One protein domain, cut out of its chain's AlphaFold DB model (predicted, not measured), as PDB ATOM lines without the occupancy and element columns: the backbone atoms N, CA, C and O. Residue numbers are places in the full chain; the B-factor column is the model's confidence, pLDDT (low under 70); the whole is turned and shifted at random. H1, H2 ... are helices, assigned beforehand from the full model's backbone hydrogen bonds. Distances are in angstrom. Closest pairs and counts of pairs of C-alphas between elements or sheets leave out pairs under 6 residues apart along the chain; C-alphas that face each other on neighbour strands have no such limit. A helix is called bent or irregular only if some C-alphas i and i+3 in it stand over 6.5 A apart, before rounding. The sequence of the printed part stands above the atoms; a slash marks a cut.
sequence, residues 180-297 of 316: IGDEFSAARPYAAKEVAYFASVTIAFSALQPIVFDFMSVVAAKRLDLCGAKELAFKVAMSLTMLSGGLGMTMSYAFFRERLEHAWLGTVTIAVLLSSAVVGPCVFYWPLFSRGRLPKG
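What this domain is: This is residues 180 to 297 of the 316 residues of the protein "Hypothetical protein" of Alexandrium andersonii (UniProt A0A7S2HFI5). Three long helices, H2, H3 and H4, run side by side along a rod, H3 opposite to the other two, their lines making a triangle when seen end on. They are loosely packed: H3 and H4 form a helical hairpin, while H2, bent but nearly straight, comes near both with few close C-alpha pairs. The short helix H1 is off to one side at the end of the rod where H2 begins, and a tail of residues 291 to 297 follows H4 at the other end. The printed part has 118 residues with four named helices, H1 to H4 in that order, and no named strand; its class is all helix. The whole is loose, with a radius of gyration of the C-alphas of 18.6 A and spans of 61 by 28 by 24 A.

How they stand to each other: H1, residues 182 to 186, is apart from H2a, residues 192 to 207, from H2b, residues 210 to 222, from H3, residues 228 to 258, and from H4, residues 260 to 290. The arms H2a and H2b belong to H2, residues 192 to 222, assigned as one helix by its hydrogen bonds but bent, with C-alphas 207 and 210 6.6 A apart; the arms stand at a shallow tilt of 22 degrees. H2a, H2b, H3 and H4 make a bundle, a group of helices and arms running alongside each other. H2a and H3 are close but not clearly touching, with the closest C-alphas, those of Val 201 and Tyr 253, 8.0 A apart; they run opposite ways at a shallow tilt of 17 degrees. H2a and H4 are near each other, with 12 pairs of C-alphas within 10 A. H2b is close to H3 but not clearly touching it, the closest C-alphas being Met 216 and Met 238 at 7.5 A. H2b is close to H4 in the same way, through Val 212 and Ala 277 at 7.8 A. H3 and H4, a hairpin, touch through residues 245 to 256 of H3 alone; the closest C-alphas are Phe 256 and Gly 266 at 5.8 A, and they run opposite ways at a shallow tilt of 15 degrees. Every O i to N i+4 pair is within hydrogen-bond range in H1, H2a, H2b and H3; in H4 it is 20 of 27.

Where its parts are: H1 begins at C-alpha 182, (111.753, 209.773, 187.152). H2a is 22.4 A long and H2b 18.2 A. H3 is 45.2 A long, from C-alpha 228 at (137.229, 246.732, 187.310). H4 is 42.9 A long and ends at C-alpha 290, (130.982, 246.962, 211.201); it is irregular, with C-alphas 261 and 264 9.0 A apart, and has a kink of 40 degrees near residue 284.

The domain as a whole: The two C-alphas farthest apart, Pro 189 and Lys 296, are 62.3 A apart. The printed part has no cut, and its three links are tight. Residues 185 to 192 stand free. The mean pLDDT of the printed part is 71.6; residues 180 to 197, 199 to 200, 256 and 260 to 297 are under 70.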
ATOM      1  N   ILE A 180     112.196 214.889 190.852       54.56
ATOM      2  CA  ILE A 180     110.951 214.370 191.467       54.56
ATOM      3  C   ILE A 180     110.193 213.393 190.537       54.56
ATOM      4  O   ILE A 180     109.429 212.564 191.019       54.56
ATOM      5  N   GLY A 181     110.387 213.460 189.214       51.78
ATOM      6  CA  GLY A 181     109.580 212.690 188.254       51.78
ATOM      7  C   GLY A 181     110.022 211.239 188.054       51.78
ATOM      8  O   GLY A 181     109.205 210.324 188.169       51.78
ATOM      9  N   ASP A 182     111.309 211.026 187.779       53.34
ATOM     10  CA  ASP A 182     111.753 209.773 187.152       53.34
ATOM     11  C   ASP A 182     112.324 208.754 188.153       53.34
ATOM     12  O   ASP A 182     112.088 207.558 188.002       53.34
ATOM     13  N   GLU A 183     112.970 209.183 189.246       56.84
ATOM     14  CA  GLU A 183     113.424 208.251 190.298       56.84
ATOM     15  C   GLU A 183     112.258 207.672 191.117       56.84
ATOM     16  O   GLU A 183     112.295 206.505 191.509       56.84
ATOM     17  N   PHE A 184     111.187 208.448 191.317       52.94
ATOM     18  CA  PHE A 184     109.976 208.001 192.018       52.94
ATOM     19  C   PHE A 184     109.132 207.015 191.205       52.94
ATOM     20  O   PHE A 184     108.410 206.205 191.785       52.94
ATOM     21  N   SER A 185     109.182 207.102 189.874       48.62
ATOM     22  CA  SER A 185     108.373 206.267 188.982       48.62
ATOM     23  C   SER A 185     109.122 205.028 188.477       48.62
ATOM     24  O   SER A 185     108.477 204.017 188.200       48.62
ATOM     25  N   ALA A 186     110.460 205.054 188.419       58.44
ATOM     26  CA  ALA A 186     111.258 203.939 187.905       58.44
ATOM     27  C   ALA A 186     111.757 202.934 188.966       58.44
ATOM     28  O   ALA A 186     112.077 201.798 188.612       58.44
ATOM     29  N   ALA A 187     111.838 203.287 190.253       46.41
ATOM     30  CA  ALA A 187     112.541 202.459 191.235       46.41
ATOM     31  C   ALA A 187     111.665 202.032 192.427       46.41
ATOM     32  O   ALA A 187     111.347 202.847 193.275       46.41
ATOM     33  N   ARG A 188     111.340 200.722 192.448       59.00
ATOM     34  CA  ARG A 188     111.336 199.743 193.571       59.00
ATOM     35  C   ARG A 188     110.714 200.139 194.937       59.00
ATOM     36  O   ARG A 188     110.515 201.303 195.237       59.00
ATOM     37  N   PRO A 189     110.381 199.169 195.821       58.59
ATOM     38  CA  PRO A 189     109.885 199.469 197.166       58.59
ATOM     39  C   PRO A 189     111.006 200.078 198.019       58.59
ATOM     40  O   PRO A 189     111.656 199.389 198.802       58.59
ATOM     41  N   TYR A 190     111.262 201.371 197.854       57.25
ATOM     42  CA  TYR A 190     112.115 202.117 198.759       57.25
ATOM     43  C   TYR A 190     111.531 202.051 200.168       57.25
ATOM     44  O   TYR A 190     110.335 202.266 200.387       57.25
ATOM     45  N   ALA A 191     112.381 201.748 201.149       65.75
ATOM     46  CA  ALA A 191     111.998 201.837 202.547       65.75
ATOM     47  C   ALA A 191     111.587 203.287 202.847       65.75
ATOM     48  O   ALA A 191     112.292 204.219 202.465       65.75
ATOM     49  N   ALA A 192     110.487 203.493 203.582       68.25
ATOM     50  CA  ALA A 192     109.954 204.815 203.950       68.25
ATOM     51  C   ALA A 192     111.010 205.803 204.506       68.25
ATOM     52  O   ALA A 192     110.822 207.018 204.454       68.25
ATOM     53  N   LYS A 193     112.137 205.282 205.008       66.94
ATOM     54  CA  LYS A 193     113.309 206.036 205.466       66.94
ATOM     55  C   LYS A 193     113.981 206.867 204.362       66.94
ATOM     56  O   LYS A 193     114.353 208.004 204.636       66.94
ATOM     57  N   GLU A 194     114.115 206.350 203.142       67.50
ATOM     58  CA  GLU A 194     114.778 207.072 202.041       67.50
ATOM     59  C   GLU A 194     113.912 208.222 201.523       67.50
ATOM     60  O   GLU A 194     114.392 209.345 201.375       67.50
ATOM     61  N   VAL A 195     112.604 207.980 201.385       67.88
ATOM     62  CA  VAL A 195     111.618 209.012 201.030       67.88
ATOM     63  C   VAL A 195     111.578 210.124 202.082       67.88
ATOM     64  O   VAL A 195     111.629 211.306 201.739       67.88
ATOM     65  N   ALA A 196     111.528 209.766 203.370       68.00
ATOM     66  CA  ALA A 196     111.526 210.742 204.458       68.00
ATOM     67  C   ALA A 196     112.818 211.576 204.490       68.00
ATOM     68  O   ALA A 196     112.766 212.791 204.699       68.00
ATOM     69  N   TYR A 197     113.974 210.953 204.240       68.38
ATOM     70  CA  TYR A 197     115.245 211.664 204.181       68.38
ATOM     71  C   TYR A 197     115.318 212.613 202.982       68.38
ATOM     72  O   TYR A 197     115.613 213.795 203.165       68.38
ATOM     73  N   PHE A 198     114.980 212.146 201.780       70.00
ATOM     74  CA  PHE A 198     114.964 212.985 200.583       70.00
ATOM     75  C   PHE A 198     114.033 214.192 200.750       70.00
ATOM     76  O   PHE A 198     114.413 215.331 200.458       70.00
ATOM     77  N   ALA A 199     112.840 213.969 201.311       69.00
ATOM     78  CA  ALA A 199     111.922 215.044 201.659       69.00
ATOM     79  C   ALA A 199     112.562 216.031 202.650       69.00
ATOM     80  O   ALA A 199     112.480 217.240 202.446       69.00
ATOM     81  N   SER A 200     113.261 215.542 203.682       69.06
ATOM     82  CA  SER A 200     113.934 216.398 204.669       69.06
ATOM     83  C   SER A 200     115.056 217.253 204.060       69.06
ATOM     84  O   SER A 200     115.130 218.449 204.346       69.06
ATOM     85  N   VAL A 201     115.871 216.688 203.161       70.56
ATOM     86  CA  VAL A 201     116.935 217.409 202.440       70.56
ATOM     87  C   VAL A 201     116.329 218.463 201.519       70.56
ATOM     88  O   VAL A 201     116.772 219.611 201.517       70.56
ATOM     89  N   THR A 202     115.268 218.107 200.793       71.38
ATOM     90  CA  THR A 202     114.552 219.027 199.901       71.38
ATOM     91  C   THR A 202     113.922 220.187 200.672       71.38
ATOM     92  O   THR A 202     114.034 221.345 200.256       71.38
ATOM     93  N   ILE A 203     113.300 219.910 201.823       72.12
ATOM     94  CA  ILE A 203     112.726 220.929 202.711       72.12
ATOM     95  C   ILE A 203     113.828 221.844 203.259       72.12
ATOM     96  O   ILE A 203     113.698 223.066 203.177       72.12
ATOM     97  N   ALA A 204     114.927 221.276 203.767       72.88
ATOM     98  CA  ALA A 204     116.054 222.048 204.285       72.88
ATOM     99  C   ALA A 204     116.657 222.957 203.200       72.88
ATOM    100  O   ALA A 204     116.897 224.141 203.438       72.88
ATOM    101  N   PHE A 205     116.825 222.440 201.981       73.56
ATOM    102  CA  PHE A 205     117.316 223.207 200.840       73.56
ATOM    103  C   PHE A 205     116.364 224.347 200.463       73.56
ATOM    104  O   PHE A 205     116.789 225.496 200.322       73.56
ATOM    105  N   SER A 206     115.067 224.052 200.373       73.12
ATOM    106  CA  SER A 206     114.030 225.039 200.055       73.12
ATOM    107  C   SER A 206     113.942 226.147 201.109       73.12
ATOM    108  O   SER A 206     113.682 227.300 200.771       73.12
ATOM    109  N   ALA A 207     114.209 225.829 202.378       79.00
ATOM    110  CA  ALA A 207     114.259 226.810 203.458       79.00
ATOM    111  C   ALA A 207     115.534 227.676 203.418       79.00
ATOM    112  O   ALA A 207     115.476 228.878 203.686       79.00
ATOM    113  N   LEU A 208     116.683 227.093 203.061       79.00
ATOM    114  CA  LEU A 208     117.976 227.783 203.084       79.00
ATOM    115  C   LEU A 208     118.241 228.677 201.883       79.00
ATOM    116  O   LEU A 208     118.799 229.767 202.032       79.00
ATOM    117  N   GLN A 209     117.861 228.223 200.693       77.38
ATOM    118  CA  GLN A 209     118.095 228.944 199.446       77.38
ATOM    119  C   GLN A 209     117.642 230.413 199.487       77.38
ATOM    120  O   GLN A 209     118.448 231.279 199.135       77.38
ATOM    121  N   PRO A 210     116.426 230.764 199.957       81.88
ATOM    122  CA  PRO A 210     116.026 232.167 200.055       81.88
ATOM    123  C   PRO A 210     116.909 232.988 201.002       81.88
ATOM    124  O   PRO A 210     117.154 234.158 200.716       81.88
ATOM    125  N   ILE A 211     117.411 232.393 202.091       83.81
ATOM    126  CA  ILE A 211     118.295 233.074 203.049       83.81
ATOM    127  C   ILE A 211     119.639 233.382 202.390       83.81
ATOM    128  O   ILE A 211     120.103 234.521 202.443       83.81
ATOM    129  N   VAL A 212     120.236 232.391 201.722       81.50
ATOM    130  CA  VAL A 212     121.486 232.570 200.971       81.50
ATOM    131  C   VAL A 212     121.291 233.630 199.892       81.50
ATOM    132  O   VAL A 212     122.067 234.574 199.797       81.50
ATOM    133  N   PHE A 213     120.209 233.544 199.122       83.88
ATOM    134  CA  PHE A 213     119.891 234.512 198.079       83.88
ATOM    135  C   PHE A 213     119.754 235.944 198.620       83.88
ATOM    136  O   PHE A 213     120.253 236.899 198.014       83.88
ATOM    137  N   ASP A 214     119.094 236.109 199.765       87.19
ATOM    138  CA  ASP A 214     118.933 237.406 200.419       87.19
ATOM    139  C   ASP A 214     120.254 237.953 200.920       87.19
ATOM    140  O   ASP A 214     120.579 239.114 200.660       87.19
ATOM    141  N   PHE A 215     121.053 237.106 201.561       86.25
ATOM    142  CA  PHE A 215     122.399 237.458 201.970       86.25
ATOM    143  C   PHE A 215     123.233 237.947 200.775       86.25
ATOM    144  O   PHE A 215     123.811 239.036 200.818       86.25
ATOM    145  N   MET A 216     123.216 237.209 199.667       85.62
ATOM    146  CA  MET A 216     123.949 237.569 198.452       85.62
ATOM    147  C   MET A 216     123.437 238.867 197.834       85.62
ATOM    148  O   MET A 216     124.231 239.713 197.428       85.62
ATOM    149  N   SER A 217     122.122 239.072 197.820       89.38
ATOM    150  CA  SER A 217     121.513 240.313 197.338       89.38
ATOM    151  C   SER A 217     121.926 241.518 198.193       89.38
ATOM    152  O   SER A 217     122.222 242.589 197.658       89.38
ATOM    153  N   VAL A 218     122.017 241.350 199.519       90.19
ATOM    154  CA  VAL A 218     122.532 242.379 200.438       90.19
ATOM    155  C   VAL A 218     123.994 242.679 200.149       90.19
ATOM    156  O   VAL A 218     124.359 243.843 199.983       90.19
ATOM    157  N   VAL A 219     124.834 241.648 200.083       89.88
ATOM    158  CA  VAL A 219     126.272 241.799 199.838       89.88
ATOM    159  C   VAL A 219     126.514 242.474 198.486       89.88
ATOM    160  O   VAL A 219     127.246 243.465 198.422       89.88
ATOM    161  N   ALA A 220     125.815 242.036 197.433       90.94
ATOM    162  CA  ALA A 220     125.861 242.639 196.103       90.94
ATOM    163  C   ALA A 220     125.470 244.124 196.114       90.94
ATOM    164  O   ALA A 220     126.073 244.910 195.381       90.94
ATOM    165  N   ALA A 221     124.502 244.520 196.946       91.12
ATOM    166  CA  ALA A 221     124.037 245.900 197.050       91.12
ATOM    167  C   ALA A 221     124.909 246.799 197.941       91.12
ATOM    168  O   ALA A 221     124.866 248.018 197.796       91.12
ATOM    169  N   LYS A 222     125.702 246.241 198.862       90.50
ATOM    170  CA  LYS A 222     126.497 247.040 199.809       90.50
ATOM    171  C   LYS A 222     127.744 247.672 199.209       90.50
ATOM    172  O   LYS A 222     128.182 248.713 199.687       90.50
ATOM    173  N   ARG A 223     128.336 247.037 198.201       90.50
ATOM    174  CA  ARG A 223     129.636 247.439 197.647       90.50
ATOM    175  C   ARG A 223     129.543 247.899 196.203       90.50
ATOM    176  O   ARG A 223     130.305 247.423 195.368       90.50
ATOM    177  N   LEU A 224     128.549 248.719 195.857       93.94
ATOM    178  CA  LEU A 224     128.332 249.186 194.474       93.94
ATOM    179  C   LEU A 224     129.486 250.047 193.933       93.94
ATOM    180  O   LEU A 224     129.617 250.167 192.721       93.94
ATOM    181  N   ASP A 225     130.341 250.550 194.829       94.31
ATOM    182  CA  ASP A 225     131.587 251.272 194.554       94.31
ATOM    183  C   ASP A 225     132.633 250.439 193.801       94.31
ATOM    184  O   ASP A 225     133.501 250.992 193.132       94.31
ATOM    185  N   LEU A 226     132.574 249.107 193.905       93.00
ATOM    186  CA  LEU A 226     133.548 248.241 193.246       93.00
ATOM    187  C   LEU A 226     133.385 248.274 191.722       93.00
ATOM    188  O   LEU A 226     132.303 247.977 191.202       93.00
ATOM    189  N   CYS A 227     134.499 248.535 191.037       95.06
ATOM    190  CA  CYS A 227     134.663 248.507 189.585       95.06
ATOM    191  C   CYS A 227     135.936 247.730 189.179       95.06
ATOM    192  O   CYS A 227     136.795 247.425 190.016       95.06
ATOM    193  N   GLY A 228     136.045 247.377 187.892       95.12
ATOM    194  CA  GLY A 228     137.229 246.732 187.310       95.12
ATOM    195  C   GLY A 228     137.631 245.423 188.006       95.12
ATOM    196  O   GLY A 228     136.782 244.589 188.330       95.12
ATOM    197  N   ALA A 229     138.930 245.260 188.273       96.06
ATOM    198  CA  ALA A 229     139.486 244.058 188.902       96.06
ATOM    199  C   ALA A 229     138.908 243.777 190.302       96.06
ATOM    200  O   ALA A 229     138.681 242.622 190.657       96.06
ATOM    201  N   LYS A 230     138.595 244.819 191.087       94.69
ATOM    202  CA  LYS A 230     137.998 244.650 192.424       94.69
ATOM    203  C   LYS A 230     136.576 244.097 192.343       94.69
ATOM    204  O   LYS A 230     136.181 243.282 193.173       94.69
ATOM    205  N   GLU A 231     135.804 244.521 191.342       93.88
ATOM    206  CA  GLU A 231     134.469 243.970 191.102       93.88
ATOM    207  C   GLU A 231     134.537 242.512 190.640       93.88
ATOM    208  O   GLU A 231     133.713 241.703 191.067       93.88
ATOM    209  N   LEU A 232     135.516 242.167 189.799       93.31
ATOM    210  CA  LEU A 232     135.742 240.786 189.380       93.31
ATOM    211  C   LEU A 232     136.105 239.896 190.574       93.31
ATOM    212  O   LEU A 232     135.441 238.887 190.786       93.31
ATOM    213  N   ALA A 233     137.080 240.302 191.392       93.38
ATOM    214  CA  ALA A 233     137.473 239.566 192.594       93.38
ATOM    215  C   ALA A 233     136.288 239.362 193.551       93.38
ATOM    216  O   ALA A 233     136.080 238.269 194.069       93.38
ATOM    217  N   PHE A 234     135.457 240.392 193.726       91.69
ATOM    218  CA  PHE A 234     134.234 240.304 194.520       91.69
ATOM    219  C   PHE A 234     133.225 239.298 193.951       91.69
ATOM    220  O   PHE A 234     132.700 238.480 194.702       91.69
ATOM    221  N   LYS A 235     132.981 239.316 192.633       91.06
ATOM    222  CA  LYS A 235     132.103 238.345 191.956       91.06
ATOM    223  C   LYS A 235     132.626 236.917 192.106       91.06
ATOM    224  O   LYS A 235     131.844 236.027 192.409       91.06
ATOM    225  N   VAL A 236     133.933 236.709 191.938       90.75
ATOM    226  CA  VAL A 236     134.575 235.398 192.112       90.75
ATOM    227  C   VAL A 236     134.437 234.919 193.555       90.75
ATOM    228  O   VAL A 236     133.958 233.813 193.771       90.75
ATOM    229  N   ALA A 237     134.764 235.754 194.544       90.62
ATOM    230  CA  ALA A 237     134.637 235.400 195.959       90.62
ATOM    231  C   ALA A 237     133.188 235.051 196.346       90.62
ATOM    232  O   ALA A 237     132.948 234.067 197.046       90.62
ATOM    233  N   MET A 238     132.215 235.820 195.848       88.62
ATOM    234  CA  MET A 238     130.787 235.541 196.019       88.62
ATOM    235  C   MET A 238     130.389 234.183 195.425       88.62
ATOM    236  O   MET A 238     129.759 233.380 196.112       88.62
ATOM    237  N   SER A 239     130.798 233.901 194.185       88.31
ATOM    238  CA  SER A 239     130.522 232.623 193.522       88.31
ATOM    239  C   SER A 239     131.185 231.446 194.239       88.31
ATOM    240  O   SER A 239     130.531 230.434 194.459       88.31
ATOM    241  N   LEU A 240     132.451 231.581 194.653       87.44
ATOM    242  CA  LEU A 240     133.177 230.551 195.406       87.44
ATOM    243  C   LEU A 240     132.511 230.257 196.752       87.44
ATOM    244  O   LEU A 240     132.382 229.097 197.131       87.44
ATOM    245  N   THR A 241     132.026 231.289 197.446       85.31
ATOM    246  CA  THR A 241     131.293 231.118 198.709       85.31
ATOM    247  C   THR A 241     130.023 230.293 198.487       85.31
ATOM    248  O   THR A 241     129.775 229.331 199.210       85.31
ATOM    249  N   MET A 242     129.246 230.595 197.444       82.12
ATOM    250  CA  MET A 242     128.041 229.821 197.122       82.12
ATOM    251  C   MET A 242     128.350 228.396 196.661       82.12
ATOM    252  O   MET A 242     127.661 227.462 197.068       82.12
ATOM    253  N   LEU A 243     129.394 228.225 195.850       83.19
ATOM    254  CA  LEU A 243     129.877 226.916 195.420       83.19
ATOM    255  C   LEU A 243     130.278 226.053 196.616       83.19
ATOM    256  O   LEU A 243     129.884 224.895 196.677       83.19
ATOM    257  N   SER A 244     130.991 226.621 197.594       82.69
ATOM    258  CA  SER A 244     131.385 225.894 198.805       82.69
ATOM    259  C   SER A 244     130.176 225.416 199.617       82.69
ATOM    260  O   SER A 244     130.171 224.283 200.093       82.69
ATOM    261  N   GLY A 245     129.114 226.228 199.699       77.06
ATOM    262  CA  GLY A 245     127.854 225.833 200.331       77.06
ATOM    263  C   GLY A 245     127.148 224.702 199.579       77.06
ATOM    264  O   GLY A 245     126.682 223.752 200.201       77.06
ATOM    265  N   GLY A 246     127.120 224.767 198.242       75.62
ATOM    266  CA  GLY A 246     126.575 223.699 197.398       75.62
ATOM    267  C   GLY A 246     127.346 222.384 197.536       75.62
ATOM    268  O   GLY A 246     126.743 221.345 197.780       75.62
ATOM    269  N   LEU A 247     128.679 222.437 197.468       78.06
ATOM    270  CA  LEU A 247     129.546 221.266 197.629       78.06
ATOM    271  C   LEU A 247     129.414 220.642 199.019       78.06
ATOM    272  O   LEU A 247     129.296 219.426 199.123       78.06
ATOM    273  N   GLY A 248     129.383 221.452 200.082       75.38
ATOM    274  CA  GLY A 248     129.171 220.952 201.442       75.38
ATOM    275  C   GLY A 248     127.866 220.161 201.561       75.38
ATOM    276  O   GLY A 248     127.852 219.072 202.138       75.38
ATOM    277  N   MET A 249     126.792 220.665 200.946       71.94
ATOM    278  CA  MET A 249     125.491 219.990 200.898       71.94
ATOM    279  C   MET A 249     125.557 218.664 200.131       71.94
ATOM    280  O   MET A 249     125.100 217.652 200.658       71.94
ATOM    281  N   THR A 250     126.167 218.633 198.941       73.81
ATOM    282  CA  THR A 250     126.339 217.390 198.163       73.81
ATOM    283  C   THR A 250     127.156 216.353 198.932       73.81
ATOM    284  O   THR A 250     126.760 215.193 199.004       73.81
ATOM    285  N   MET A 251     128.250 216.769 199.575       74.88
ATOM    286  CA  MET A 251     129.077 215.884 200.403       74.88
ATOM    287  C   MET A 251     128.297 215.327 201.596       74.88
ATOM    288  O   MET A 251     128.455 214.164 201.947       74.88
ATOM    289  N   SER A 252     127.416 216.128 202.195       71.94
ATOM    290  CA  SER A 252     126.574 215.682 203.312       71.94
ATOM    291  C   SER A 252     125.500 214.700 202.870       71.94
ATOM    292  O   SER A 252     125.228 213.736 203.579       71.94
ATOM    293  N   TYR A 253     124.928 214.913 201.683       72.25
ATOM    294  CA  TYR A 253     124.016 213.958 201.067       72.25
ATOM    295  C   TYR A 253     124.710 212.623 200.776       72.25
ATOM    296  O   TYR A 253     124.209 211.584 201.201       72.25
ATOM    297  N   ALA A 254     125.879 212.654 200.126       73.00
ATOM    298  CA  ALA A 254     126.656 211.458 199.799       73.00
ATOM    299  C   ALA A 254     127.070 210.684 201.062       73.00
ATOM    300  O   ALA A 254     126.798 209.492 201.177       73.00
ATOM    301  N   PHE A 255     127.623 211.389 202.057       73.25
ATOM    302  CA  PHE A 255     128.002 210.804 203.344       73.25
ATOM    303  C   PHE A 255     126.816 210.135 204.050       73.25
ATOM    304  O   PHE A 255     126.959 209.063 204.632       73.25
ATOM    305  N   PHE A 256     125.633 210.751 204.000       67.69
ATOM    306  CA  PHE A 256     124.440 210.177 204.612       67.69
ATOM    307  C   PHE A 256     123.915 208.957 203.860       67.69
ATOM    308  O   PHE A 256     123.530 207.979 204.495       67.69
ATOM    309  N   ARG A 257     123.908 209.004 202.523       70.44
ATOM    310  CA  ARG A 257     123.469 207.891 201.673       70.44
ATOM    311  C   ARG A 257     124.268 206.624 201.979       70.44
ATOM    312  O   ARG A 257     123.678 205.562 202.125       70.44
ATOM    313  N   GLU A 258     125.582 206.746 202.159       76.31
ATOM    314  CA  GLU A 258     126.444 205.619 202.545       76.31
ATOM    315  C   GLU A 258     126.246 205.163 204.000       76.31
ATOM    316  O   GLU A 258     126.556 204.025 204.343       76.31
ATOM    317  N   ARG A 259     125.735 206.038 204.878       72.81
ATOM    318  CA  ARG A 259     125.630 205.813 206.330       72.81
ATOM    319  C   ARG A 259     124.194 205.880 206.850       72.81
ATOM    320  O   ARG A 259     123.964 206.348 207.966       72.81
ATOM    321  N   LEU A 260     123.231 205.373 206.077       64.25
ATOM    322  CA  LEU A 260     121.797 205.334 206.417       64.25
ATOM    323  C   LEU A 260     121.489 204.717 207.800       64.25
ATOM    324  O   LEU A 260     120.461 205.029 208.403       64.25
ATOM    325  N   GLU A 261     122.390 203.896 208.348       65.06
ATOM    326  CA  GLU A 261     122.286 203.334 209.704       65.06
ATOM    327  C   GLU A 261     122.480 204.369 210.832       65.06
ATOM    328  O   GLU A 261     122.109 204.127 211.982       65.06
ATOM    329  N   HIS A 262     123.009 205.556 210.529       68.75
ATOM    330  CA  HIS A 262     123.331 206.598 211.504       68.75
ATOM    331  C   HIS A 262     122.597 207.911 211.216       68.75
ATOM    332  O   HIS A 262     123.204 208.973 211.079       68.75
ATOM    333  N   ALA A 263     121.264 207.857 211.177       60.09
ATOM    334  CA  ALA A 263     120.404 209.003 210.865       60.09
ATOM    335  C   ALA A 263     120.713 210.289 211.673       60.09
ATOM    336  O   ALA A 263     120.587 211.398 211.154       60.09
ATOM    337  N   TRP A 264     121.173 210.159 212.922       67.25
ATOM    338  CA  TRP A 264     121.523 211.294 213.785       67.25
ATOM    339  C   TRP A 264     122.759 212.075 213.302       67.25
ATOM    340  O   TRP A 264     122.810 213.296 213.462       67.25
ATOM    341  N   LEU A 265     123.729 211.408 212.664       63.69
ATOM    342  CA  LEU A 265     124.923 212.053 212.107       63.69
ATOM    343  C   LEU A 265     124.550 212.993 210.955       63.69
ATOM    344  O   LEU A 265     125.100 214.085 210.864       63.69
ATOM    345  N   GLY A 266     123.558 212.634 210.134       60.69
ATOM    346  CA  GLY A 266     123.033 213.518 209.089       60.69
ATOM    347  C   GLY A 266     122.447 214.811 209.639       60.69
ATOM    348  O   GLY A 266     122.739 215.889 209.128       60.69
ATOM    349  N   THR A 267     121.671 214.725 210.720       63.47
ATOM    350  CA  THR A 267     121.096 215.905 211.379       63.47
ATOM    351  C   THR A 267     122.184 216.834 211.918       63.47
ATOM    352  O   THR A 267     122.091 218.048 211.745       63.47
ATOM    353  N   VAL A 268     123.241 216.275 212.517       68.62
ATOM    354  CA  VAL A 268     124.396 217.049 213.000       68.62
ATOM    355  C   VAL A 268     125.144 217.698 211.836       68.62
ATOM    356  O   VAL A 268     125.448 218.884 211.907       68.62
ATOM    357  N   THR A 269     125.384 216.981 210.739       63.22
ATOM    358  CA  THR A 269     126.070 217.539 209.564       63.22
ATOM    359  C   THR A 269     125.260 218.660 208.914       63.22
ATOM    360  O   THR A 269     125.817 219.714 208.611       63.22
ATOM    361  N   ILE A 270     123.938 218.500 208.776       62.19
ATOM    362  CA  ILE A 270     123.048 219.570 208.305       62.19
ATOM    363  C   ILE A 270     123.120 220.768 209.257       62.19
ATOM    364  O   ILE A 270     123.287 221.891 208.793       62.19
ATOM    365  N   ALA A 271     123.072 220.560 210.575       67.06
ATOM    366  CA  ALA A 271     123.204 221.639 211.556       67.06
ATOM    367  C   ALA A 271     124.563 222.362 211.467       67.06
ATOM    368  O   ALA A 271     124.618 223.591 211.545       67.06
ATOM    369  N   VAL A 272     125.655 221.629 211.234       68.19
ATOM    370  CA  VAL A 272     126.995 222.197 211.044       68.19
ATOM    371  C   VAL A 272     127.072 222.994 209.741       68.19
ATOM    372  O   VAL A 272     127.557 224.124 209.756       68.19
ATOM    373  N   LEU A 273     126.537 222.483 208.632       61.66
ATOM    374  CA  LEU A 273     126.472 223.220 207.366       61.66
ATOM    375  C   LEU A 273     125.584 224.462 207.443       61.66
ATOM    376  O   LEU A 273     125.937 225.515 206.919       61.66
ATOM    377  N   LEU A 274     124.443 224.355 208.124       61.53
ATOM    378  CA  LEU A 274     123.566 225.479 208.431       61.53
ATOM    379  C   LEU A 274     124.334 226.552 209.200       61.53
ATOM    380  O   LEU A 274     124.291 227.732 208.852       61.53
ATOM    381  N   SER A 275     125.082 226.131 210.220       66.31
ATOM    382  CA  SER A 275     125.890 227.042 211.015       66.31
ATOM    383  C   SER A 275     127.023 227.658 210.193       66.31
ATOM    384  O   SER A 275     127.216 228.859 210.285       66.31
ATOM    385  N   SER A 276     127.707 226.929 209.308       64.75
ATOM    386  CA  SER A 276     128.797 227.486 208.494       64.75
ATOM    387  C   SER A 276     128.300 228.404 207.371       64.75
ATOM    388  O   SER A 276     128.929 229.429 207.104       64.75
ATOM    389  N   ALA A 277     127.139 228.117 206.776       56.34
ATOM    390  CA  ALA A 277     126.497 228.965 205.772       56.34
ATOM    391  C   ALA A 277     125.957 230.284 206.352       56.34
ATOM    392  O   ALA A 277     125.818 231.261 205.621       56.34
ATOM    393  N   VAL A 278     125.673 230.337 207.657       60.31
ATOM    394  CA  VAL A 278     125.259 231.567 208.353       60.31
ATOM    395  C   VAL A 278     126.465 232.267 208.983       60.31
ATOM    396  O   VAL A 278     126.698 233.451 208.746       60.31
ATOM    397  N   VAL A 279     127.275 231.535 209.748       65.56
ATOM    398  CA  VAL A 279     128.415 232.056 210.510       65.56
ATOM    399  C   VAL A 279     129.564 232.446 209.594       65.56
ATOM    400  O   VAL A 279     130.142 233.503 209.805       65.56
ATOM    401  N   GLY A 280     129.881 231.670 208.555       64.50
ATOM    402  CA  GLY A 280     130.972 231.979 207.627       64.50
ATOM    403  C   GLY A 280     130.786 233.344 206.964       64.50
ATOM    404  O   GLY A 280     131.649 234.215 207.110       64.50
ATOM    405  N   PRO A 281     129.639 233.606 206.318       58.69
ATOM    406  CA  PRO A 281     129.385 234.914 205.748       58.69
ATOM    407  C   PRO A 281     129.194 236.005 206.809       58.69
ATOM    408  O   PRO A 281     129.627 237.138 206.605       58.69
ATOM    409  N   CYS A 282     128.631 235.692 207.979       58.16
ATOM    410  CA  CYS A 282     128.637 236.643 209.083       58.16
ATOM    411  C   CYS A 282     130.069 237.037 209.458       58.16
ATOM    412  O   CYS A 282     130.342 238.221 209.441       58.16
ATOM    413  N   VAL A 283     131.001 236.111 209.683       65.06
ATOM    414  CA  VAL A 283     132.386 236.381 210.114       65.06
ATOM    415  C   VAL A 283     133.217 237.055 209.020       65.06
ATOM    416  O   VAL A 283     133.866 238.064 209.290       65.06
ATOM    417  N   PHE A 284     133.169 236.565 207.776       59.50
ATOM    418  CA  PHE A 284     133.946 237.140 206.669       59.50
ATOM    419  C   PHE A 284     133.447 238.521 206.250       59.50
ATOM    420  O   PHE A 284     134.244 239.397 205.905       59.50
ATOM    421  N   TYR A 285     132.131 238.745 206.289       58.75
ATOM    422  CA  TYR A 285     131.560 240.035 205.929       58.75
ATOM    423  C   TYR A 285     131.337 240.942 207.154       58.75
ATOM    424  O   TYR A 285     131.128 242.137 206.965       58.75
ATOM    425  N   TRP A 286     131.472 240.473 208.402       60.53
ATOM    426  CA  TRP A 286     131.324 241.304 209.613       60.53
ATOM    427  C   TRP A 286     132.212 242.551 209.601       60.53
ATOM    428  O   TRP A 286     131.706 243.633 209.905       60.53
ATOM    429  N   PRO A 287     133.494 242.497 209.187       61.91
ATOM    430  CA  PRO A 287     134.324 243.696 209.067       61.91
ATOM    431  C   PRO A 287     133.780 244.699 208.037       61.91
ATOM    432  O   PRO A 287     133.880 245.911 208.230       61.91
ATOM    433  N   LEU A 288     133.143 244.211 206.964       55.22
ATOM    434  CA  LEU A 288     132.476 245.041 205.952       55.22
ATOM    435  C   LEU A 288     131.163 245.646 206.473       55.22
ATOM    436  O   LEU A 288     130.758 246.715 206.019       55.22
ATOM    437  N   PHE A 289     130.497 244.987 207.422       55.06
ATOM    438  CA  PHE A 289     129.278 245.486 208.060       55.06
ATOM    439  C   PHE A 289     129.579 246.455 209.212       55.06
ATOM    440  O   PHE A 289     128.897 247.468 209.330       55.06
ATOM    441  N   SER A 290     130.609 246.183 210.013       55.44
ATOM    442  CA  SER A 290     130.982 246.962 211.201       55.44
ATOM    443  C   SER A 290     131.720 248.262 210.876       55.44
ATOM    444  O   SER A 290     131.615 249.226 211.629       55.44
ATOM    445  N   ARG A 291     132.424 248.337 209.736       56.44
ATOM    446  CA  ARG A 291     133.102 249.570 209.282       56.44
ATOM    447  C   ARG A 291     132.269 250.426 208.327       56.44
ATOM    448  O   ARG A 291     132.640 251.560 208.028       56.44
ATOM    449  N   GLY A 292     131.140 249.911 207.847       43.72
ATOM    450  CA  GLY A 292     130.254 250.634 206.948       43.72
ATOM    451  C   GLY A 292     129.380 251.635 207.696       43.72
ATOM    452  O   GLY A 292     128.239 251.321 208.023       43.72
ATOM    453  N   ARG A 293     129.845 252.883 207.862       45.25
ATOM    454  CA  ARG A 293     128.889 254.000 207.815       45.25
ATOM    455  C   ARG A 293     128.191 253.861 206.466       45.25
ATOM    456  O   ARG A 293     128.850 253.973 205.431       45.25
ATOM    457  N   LEU A 294     126.895 253.547 206.465       47.41
ATOM    458  CA  LEU A 294     126.084 253.653 205.253       47.41
ATOM    459  C   LEU A 294     126.407 255.014 204.610       47.41
ATOM    460  O   LEU A 294     126.521 256.000 205.349       47.41
ATOM    461  N   PRO A 295     126.601 255.093 203.279       46.47
ATOM    462  CA  PRO A 295     126.768 256.378 202.612       46.47
ATOM    463  C   PRO A 295     125.669 257.309 203.123       46.47
ATOM    464  O   PRO A 295     124.518 256.878 203.183       46.47
ATOM    465  N   LYS A 296     125.998 258.541 203.532       46.91
ATOM    466  CA  LYS A 296     125.062 259.435 204.248       46.91
ATOM    467  C   LYS A 296     123.718 259.652 203.512       46.91
ATOM    468  O   LYS A 296     122.748 260.057 204.148       46.91
ATOM    469  N   GLY A 297     123.640 259.336 202.212       46.28
ATOM    470  CA  GLY A 297     122.402 259.284 201.421       46.28
ATOM    471  C   GLY A 297     121.607 257.963 201.480       46.28
ATOM    472  O   GLY A 297     120.386 257.993 201.419       46.28
TER     473      GLY A 297